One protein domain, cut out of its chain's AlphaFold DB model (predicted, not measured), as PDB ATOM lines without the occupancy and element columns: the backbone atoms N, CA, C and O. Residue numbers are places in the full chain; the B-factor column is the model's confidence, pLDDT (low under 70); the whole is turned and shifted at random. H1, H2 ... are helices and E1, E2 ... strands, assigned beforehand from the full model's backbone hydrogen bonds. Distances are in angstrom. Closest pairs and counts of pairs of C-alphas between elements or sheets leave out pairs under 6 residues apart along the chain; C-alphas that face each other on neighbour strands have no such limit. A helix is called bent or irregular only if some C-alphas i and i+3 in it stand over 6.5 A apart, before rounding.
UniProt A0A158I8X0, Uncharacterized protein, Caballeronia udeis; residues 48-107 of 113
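This is residues 48 to 107 of the 113 residues of an uncharacterized protein of Caballeronia udeis (UniProt A0A158I8X0). The model is an open, flat C made of a long ribbon of two antiparallel strands, E2 and E3, bent partway along. At one end of the C the ribbon turns into a shorter antiparallel pair, E1 and E4; at the other end a loop, residues 66 to 77, and the short helix H1 form a small head, and the middle of the C is empty. The printed part has 60 residues, with one named helix and four named strands in the order E1, E2, H1, E3, E4, and its class is mostly strand. It is extended, with a radius of gyration of the C-alphas of 16.4 A and spans of 38 by 35 by 18 A.

E1, residues 48 to 51, begins at C-alpha 48 (107.292, 96.859, 102.358). E2, residues 54 to 65, is 29.6 A long and bends by 62 degrees at residue 60. H1 is residues 78 to 81. E3, residues 88 to 97, is 26.8 A long and bends by 60 degrees at residue 91. E4, residues 101 to 106, is 13.3 A long and ends at C-alpha 106 (105.758, 102.569, 104.856).

E1 and E4 are antiparallel neighbours at 166 degrees, with N 50 and O 102 within hydrogen-bond range at 2.8 A. E1 runs on into E2 across a break of 2 residues, at 83 degrees. E2 and E3 are antiparallel neighbours, also at 166 degrees; N 57 and O 95 are 2.8 A apart, and N 89 and O 64 2.8 A. H1 is too short for an O i to N i+4 pair. H1 is apart from E1 and E4.

The C-alphas of Gly 64 and Leu 107, the two farthest apart, are 40.7 A apart. The printed part has no cut. The link from E2 to H1 is long, with 12 residues. No printed residue is under 70 in pLDDT.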
ATOM      1  N   LEU A  48     107.182  98.300 102.199       96.12
ATOM      2  CA  LEU A  48     107.292  96.859 102.358       96.12
ATOM      3  C   LEU A  48     105.892  96.262 102.252       96.12
ATOM      4  O   LEU A  48     105.015  96.559 103.065       96.12
ATOM      5  N   VAL A  49     105.695  95.397 101.262       96.25
ATOM      6  CA  VAL A  49     104.390  94.814 100.943       96.25
ATOM      7  C   VAL A  49     104.422  93.290 100.992       96.25
ATOM      8  O   VAL A  49     105.426  92.658 100.658       96.25
ATOM      9  N   LEU A  50     103.297  92.696 101.379       95.81
ATOM     10  CA  LEU A  50     103.039  91.265 101.316       95.81
ATOM     11  C   LEU A  50     102.087  90.969 100.158       95.81
ATOM     12  O   LEU A  50     100.974  91.492 100.101       95.81
ATOM     13  N   SER A  51     102.517  90.089  99.252       94.75
ATOM     14  CA  SER A  51     101.658  89.581  98.184       94.75
ATOM     15  C   SER A  51     100.534  88.725  98.771       94.75
ATOM     16  O   SER A  51     100.798  87.729  99.448       94.75
ATOM     17  N   ILE A  52      99.286  89.107  98.490       95.56
ATOM     18  CA  ILE A  52      98.100  88.327  98.840       95.56
ATOM     19  C   ILE A  52      97.705  87.491  97.624       95.56
ATOM     20  O   ILE A  52      97.598  87.989  96.504       95.56
ATOM     21  N   THR A  53      97.560  86.185  97.841       95.75
ATOM     22  CA  THR A  53      97.285  85.202  96.790       95.75
ATOM     23  C   THR A  53      95.971  84.496  97.097       95.75
ATOM     24  O   THR A  53      95.916  83.651  97.993       95.75
ATOM     25  N   ASP A  54      94.925  84.819  96.343       95.38
ATOM     26  CA  ASP A  54      93.590  84.253  96.527       95.38
ATOM     27  C   ASP A  54      93.395  83.000  95.673       95.38
ATOM     28  O   ASP A  54      93.987  82.843  94.601       95.38
ATOM     29  N   ASP A  55      92.528  82.101  96.138       95.81
ATOM     30  CA  ASP A  55      92.110  80.901  95.405       95.81
ATOM     31  C   ASP A  55      93.263  80.026  94.880       95.81
ATOM     32  O   ASP A  55      93.095  79.312  93.886       95.81
ATOM     33  N   LEU A  56      94.423  80.042  95.550       96.88
ATOM     34  CA  LEU A  56      95.612  79.299  95.137       96.88
ATOM     35  C   LEU A  56      95.284  77.821  94.876       96.88
ATOM     36  O   LEU A  56      94.843  77.085  95.764       96.88
ATOM     37  N   LYS A  57      95.543  77.374  93.647       98.00
ATOM     38  CA  LYS A  57      95.516  75.969  93.241       98.00
ATOM     39  C   LYS A  57      96.898  75.545  92.791       98.00
ATOM     40  O   LYS A  57      97.565  76.241  92.029       98.00
ATOM     41  N   VAL A  58      97.271  74.351  93.225       97.62
ATOM     42  CA  VAL A  58      98.455  73.634  92.772       97.62
ATOM     43  C   VAL A  58      97.987  72.299  92.212       97.62
ATOM     44  O   VAL A  58      97.255  71.576  92.887       97.62
ATOM     45  N   VAL A  59      98.383  71.981  90.984       97.19
ATOM     46  CA  VAL A  59      98.060  70.709  90.321       97.19
ATOM     47  C   VAL A  59      99.307  70.120  89.671       97.19
ATOM     48  O   VAL A  59     100.284  70.832  89.428       97.19
ATOM     49  N   ASP A  60      99.280  68.811  89.420       97.25
ATOM     50  CA  ASP A  60     100.379  68.061  88.799       97.25
ATOM     51  C   ASP A  60     101.739  68.295  89.483       97.25
ATOM     52  O   ASP A  60     102.746  68.539  88.818       97.25
ATOM     53  N   ALA A  61     101.759  68.260  90.820       97.50
ATOM     54  CA  ALA A  61     102.968  68.471  91.607       97.50
ATOM     55  C   ALA A  61     103.822  67.196  91.693       97.50
ATOM     56  O   ALA A  61     103.361  66.150  92.151       97.50
ATOM     57  N   TRP A  62     105.087  67.318  91.304       97.69
ATOM     58  CA  TRP A  62     106.100  66.269  91.353       97.69
ATOM     59  C   TRP A  62     107.328  66.776  92.098       97.69
ATOM     60  O   TRP A  62     107.782  67.897  91.856       97.69
ATOM     61  N   ALA A  63     107.880  65.928  92.963       97.88
ATOM     62  CA  ALA A  63     109.150  66.160  93.637       97.88
ATOM     63  C   ALA A  63     110.199  65.161  93.141       97.88
ATOM     64  O   ALA A  63     109.883  64.003  92.861       97.88
ATOM     65  N   GLY A  64     111.445  65.609  93.050       96.94
ATOM     66  CA  GLY A  64     112.577  64.780  92.653       96.94
ATOM     67  C   GLY A  64     113.901  65.481  92.920       96.94
ATOM     68  O   GLY A  64     113.965  66.454  93.670       96.94
ATOM     69  N   GLU A  65     114.965  64.997  92.296       96.94
ATOM     70  CA  GLU A  65     116.249  65.692  92.305       96.94
ATOM     71  C   GLU A  65     116.214  66.888  91.344       96.94
ATOM     72  O   GLU A  65     115.580  66.843  90.288       96.94
ATOM     73  N   GLY A  66     116.884  67.976  91.720       94.56
ATOM     74  CA  GLY A  66     116.983  69.179  90.904       94.56
ATOM     75  C   GLY A  66     118.322  69.867  91.113       94.56
ATOM     76  O   GLY A  66     118.835  69.935  92.229       94.56
ATOM     77  N   THR A  67     118.892  70.390  90.032       96.12
ATOM     78  CA  THR A  67     120.133  71.165  90.073       96.12
ATOM     79  C   THR A  67     119.882  72.587  89.608       96.12
ATOM     80  O   THR A  67     119.249  72.792  88.574       96.12
ATOM     81  N   VAL A  68     120.417  73.560  90.338       96.50
ATOM     82  CA  VAL A  68     120.388  74.976  89.970       96.50
ATOM     83  C   VAL A  68     121.785  75.576  90.110       96.50
ATOM     84  O   VAL A  68     122.562  75.173  90.976       96.50
ATOM     85  N   MET A  69     122.105  76.509  89.219       95.44
ATOM     86  CA  MET A  69     123.322  77.315  89.219       95.44
ATOM     87  C   MET A  69     122.937  78.728  88.776       95.44
ATOM     88  O   MET A  69     122.102  78.879  87.884       95.44
ATOM     89  N   PHE A  70     123.527  79.744  89.403       97.06
ATOM     90  CA  PHE A  70     123.343  81.142  89.022       97.06
ATOM     91  C   PHE A  70     124.593  81.622  88.279       97.06
ATOM     92  O   PHE A  70     125.643  81.742  88.909       97.06
ATOM     93  N   PRO A  71     124.521  81.830  86.951       95.31
ATOM     94  CA  PRO A  71     125.666  82.289  86.180       95.31
ATOM     95  C   PRO A  71     125.940  83.771  86.437       95.31
ATOM     96  O   PRO A  71     125.015  84.549  86.672       95.31
ATOM     97  N   ASP A  72     127.206  84.166  86.317       96.88
ATOM     98  CA  ASP A  72     127.575  85.577  86.292       96.88
ATOM     99  C   ASP A  72     127.054  86.236  85.011       96.88
ATOM    100  O   ASP A  72     127.288  85.754  83.898       96.88
ATOM    101  N   ALA A  73     126.363  87.363  85.171       96.50
ATOM    102  CA  ALA A  73     125.871  88.182  84.076       96.50
ATOM    103  C   ALA A  73     126.110  89.663  84.389       96.50
ATOM    104  O   ALA A  73     125.885  90.129  85.503       96.50
ATOM    105  N   ALA A  74     126.603  90.415  83.402       96.38
ATOM    106  CA  ALA A  74     126.909  91.828  83.584       96.38
ATOM    107  C   ALA A  74     125.633  92.629  83.884       96.38
ATOM    108  O   ALA A  74     124.670  92.561  83.124       96.38
ATOM    109  N   GLY A  75     125.659  93.415  84.963       96.06
ATOM    110  CA  GLY A  75     124.509  94.199  85.419       96.06
ATOM    111  C   GLY A  75     123.508  93.424  86.280       96.06
ATOM    112  O   GLY A  75     122.542  94.025  86.733       96.06
ATOM    113  N   GLU A  76     123.750  92.136  86.534       96.69
ATOM    114  CA  GLU A  76     122.916  91.293  87.389       96.69
ATOM    115  C   GLU A  76     123.681  90.884  88.649       96.69
ATOM    116  O   GLU A  76     124.874  90.585  88.604       96.69
ATOM    117  N   GLU A  77     122.979  90.817  89.780       96.81
ATOM    118  CA  GLU A  77     123.577  90.452  91.072       96.81
ATOM    119  C   GLU A  77     123.159  89.052  91.549       96.81
ATOM    120  O   GLU A  77     123.569  88.616  92.622       96.81
ATOM    121  N   LEU A  78     122.368  88.307  90.765       96.00
ATOM    122  CA  LEU A  78     121.819  87.009  91.180       96.00
ATOM    123  C   LEU A  78     122.905  85.984  91.551       96.00
ATOM    124  O   LEU A  78     122.709  85.195  92.475       96.00
ATOM    125  N   SER A  79     124.061  86.001  90.880       96.81
ATOM    126  CA  SER A  79     125.172  85.089  91.181       96.81
ATOM    127  C   SER A  79     125.803  85.322  92.557       96.81
ATOM    128  O   SER A  79     126.377  84.393  93.125       96.81
ATOM    129  N   THR A  80     125.624  86.501  93.166       96.50
ATOM    130  CA  THR A  80     126.043  86.752  94.560       96.50
ATOM    131  C   THR A  80     125.276  85.884  95.564       96.50
ATOM    132  O   THR A  80     125.765  85.620  96.661       96.50
ATOM    133  N   LEU A  81     124.104  85.377  95.163       96.44
ATOM    134  CA  LEU A  81     123.283  84.423  95.906       96.44
ATOM    135  C   LEU A  81     123.486  82.980  95.413       96.44
ATOM    136  O   LEU A  81     122.568  82.163  95.521       96.44
ATOM    137  N   ALA A  82     124.656  82.658  94.844       96.12
ATOM    138  CA  ALA A  82     124.953  81.329  94.319       96.12
ATOM    139  C   ALA A  82     124.598  80.219  95.336       96.12
ATOM    140  O   ALA A  82     124.973  80.306  96.512       96.12
ATOM    141  N   PRO A  83     123.894  79.155  94.909       95.25
ATOM    142  CA  PRO A  83     123.492  78.081  95.809       95.25
ATOM    143  C   PRO A  83     124.701  77.391  96.454       95.25
ATOM    144  O   PRO A  83     125.569  76.865  95.763       95.25
ATOM    145  N   VAL A  84     124.726  77.315  97.789       96.62
ATOM    146  CA  VAL A  84     125.733  76.524  98.532       96.62
ATOM    147  C   VAL A  84     125.402  75.024  98.493       96.62
ATOM    148  O   VAL A  84     126.284  74.173  98.596       96.62
ATOM    149  N   ARG A  85     124.114  74.684  98.351       95.31
ATOM    150  CA  ARG A  85     123.598  73.316  98.207       95.31
ATOM    151  C   ARG A  85     122.254  73.327  97.484       95.31
ATOM    152  O   ARG A  85     121.490  74.278  97.639       95.31
ATOM    153  N   ASN A  86     121.927  72.229  96.803       96.00
ATOM    154  CA  ASN A  86     120.632  72.046  96.146       96.00
ATOM    155  C   ASN A  86     119.732  71.125  96.983       96.00
ATOM    156  O   ASN A  86     120.185  70.105  97.504       96.00
ATOM    157  N   GLY A  87     118.473  71.532  97.160       94.06
ATOM    158  CA  GLY A  87     117.432  70.735  97.812       94.06
ATOM    159  C   GLY A  87     116.644  69.885  96.812       94.06
ATOM    160  O   GLY A  87     117.150  69.520  95.754       94.06
ATOM    161  N   ALA A  88     115.385  69.590  97.135       95.88
ATOM    162  CA  ALA A  88     114.485  68.913  96.204       95.88
ATOM    163  C   ALA A  88     114.132  69.814  95.007       95.88
ATOM    164  O   ALA A  88     113.851  71.002  95.172       95.88
ATOM    165  N   GLY A  89     114.098  69.227  93.813       97.25
ATOM    166  CA  GLY A  89     113.482  69.818  92.631       97.25
ATOM    167  C   GLY A  89     111.966  69.627  92.657       97.25
ATOM    168  O   GLY A  89     111.471  68.573  93.061       97.25
ATOM    169  N   LEU A  90     111.229  70.645  92.211       96.81
ATOM    170  CA  LEU A  90     109.769  70.634  92.136       96.81
ATOM    171  C   LEU A  90     109.313  70.992  90.721       96.81
ATOM    172  O   LEU A  90     109.786  71.963  90.131       96.81
ATOM    173  N   ARG A  91     108.352  70.232  90.193       97.69
ATOM    174  CA  ARG A  91     107.603  70.572  88.979       97.69
ATOM    175  C   ARG A  91     106.126  70.606  89.333       97.69
ATOM    176  O   ARG A  91     105.599  69.603  89.793       97.69
ATOM    177  N   MET A  92     105.461  71.729  89.099       97.56
ATOM    178  CA  MET A  92     104.049  71.913  89.437       97.56
ATOM    179  C   MET A  92     103.398  72.955  88.530       97.56
ATOM    180  O   MET A  92     104.080  73.819  87.979       97.56
ATOM    181  N   CYS A  93     102.076  72.883  88.406       98.00
ATOM    182  CA  CYS A  93     101.244  73.912  87.793       98.00
ATOM    183  C   CYS A  93     100.556  74.714  88.902       98.00
ATOM    184  O   CYS A  93      99.991  74.125  89.826       98.00
ATOM    185  N   ILE A  94     100.589  76.044  88.811       97.81
ATOM    186  CA  ILE A  94     100.030  76.943  89.829       97.81
ATOM    187  C   ILE A  94      99.044  77.909  89.167       97.81
ATOM    188  O   ILE A  94      99.342  78.466  88.111       97.81
ATOM    189  N   SER A  95      97.892  78.132  89.799       97.88
ATOM    190  CA  SER A  95      96.963  79.214  89.452       97.88
ATOM    191  C   SER A  95      96.474  79.920  90.709       97.88
ATOM    192  O   SER A  95      96.250  79.266  91.723       97.88
ATOM    193  N   TYR A  96      96.256  81.225  90.632       97.12
ATOM    194  CA  TYR A  96      95.708  82.037  91.715       97.12
ATOM    195  C   TYR A  96      95.076  83.308  91.145       97.12
ATOM    196  O   TYR A  96      95.339  83.674  89.995       97.12
ATOM    197  N   THR A  97      94.267  83.980  91.956       96.88
ATOM    198  CA  THR A  97      93.784  85.334  91.685       96.88
ATOM    199  C   THR A  97      94.582  86.315  92.540       96.88
ATOM    200  O   THR A  97      94.912  86.019  93.686       96.88
ATOM    201  N   VAL A  98      94.900  87.487  91.988       95.94
ATOM    202  CA  VAL A  98      95.440  88.613  92.759       95.94
ATOM    203  C   VAL A  98      94.340  89.654  92.858       95.94
ATOM    204  O   VAL A  98      93.989  90.267  91.846       95.94
ATOM    205  N   THR A  99      93.770  89.818  94.048       94.75
ATOM    206  CA  THR A  99      92.794  90.887  94.303       94.75
ATOM    207  C   THR A  99      93.348  92.003  95.174       94.75
ATOM    208  O   THR A  99      92.826  93.113  95.106       94.75
ATOM    209  N   ASP A 100      94.419  91.735  95.924       92.31
ATOM    210  CA  ASP A 100      94.934  92.659  96.928       92.31
ATOM    211  C   ASP A 100      96.463  92.579  97.097       92.31
ATOM    212  O   ASP A 100      97.129  91.642  96.640       92.31
ATOM    213  N   LEU A 101      97.011  93.584  97.777       95.19
ATOM    214  CA  LEU A 101      98.400  93.706  98.197       95.19
ATOM    215  C   LEU A 101      98.438  94.368  99.580       95.19
ATOM    216  O   LEU A 101      98.028  95.517  99.743       95.19
ATOM    217  N   GLN A 102      98.965  93.669 100.583       95.06
ATOM    218  CA  GLN A 102      98.964  94.183 101.950       95.06
ATOM    219  C   GLN A 102     100.213  95.031 102.221       95.06
ATOM    220  O   GLN A 102     101.335  94.536 102.130       95.06
ATOM    221  N   LEU A 103     100.023  96.285 102.633       95.50
ATOM    222  CA  LEU A 103     101.096  97.116 103.181       95.50
ATOM    223  C   LEU A 103     101.496  96.605 104.573       95.50
ATOM    224  O   LEU A 103     100.656  96.536 105.470       95.50
ATOM    225  N   LEU A 104     102.773  96.267 104.751       95.88
ATOM    226  CA  LEU A 104     103.345  95.912 106.051       95.88
ATOM    227  C   LEU A 104     103.988  97.125 106.728       95.88
ATOM    228  O   LEU A 104     103.784  97.335 107.921       95.88
ATOM    229  N   GLU A 105     104.749  97.922 105.973       95.50
ATOM    230  CA  GLU A 105     105.454  99.098 106.494       95.50
ATOM    231  C   GLU A 105     105.669 100.155 105.401       95.50
ATOM    232  O   GLU A 105     106.088  99.824 104.294       95.50
ATOM    233  N   ASP A 106     105.417 101.430 105.718       93.31
ATOM    234  CA  ASP A 106     105.758 102.569 104.856       93.31
ATOM    235  C   ASP A 106     107.082 103.200 105.315       93.31
ATOM    236  O   ASP A 106     107.190 103.797 106.388       93.31
ATOM    237  N   LEU A 107     108.105 103.058 104.477       92.44
ATOM    238  CA  LEU A 107     109.473 103.531 104.671       92.44
ATOM    239  C   LEU A 107     109.752 104.838 103.914       92.44
ATOM    240  O   LEU A 107     110.888 105.318 103.922       92.44
TER     241      LEU A 107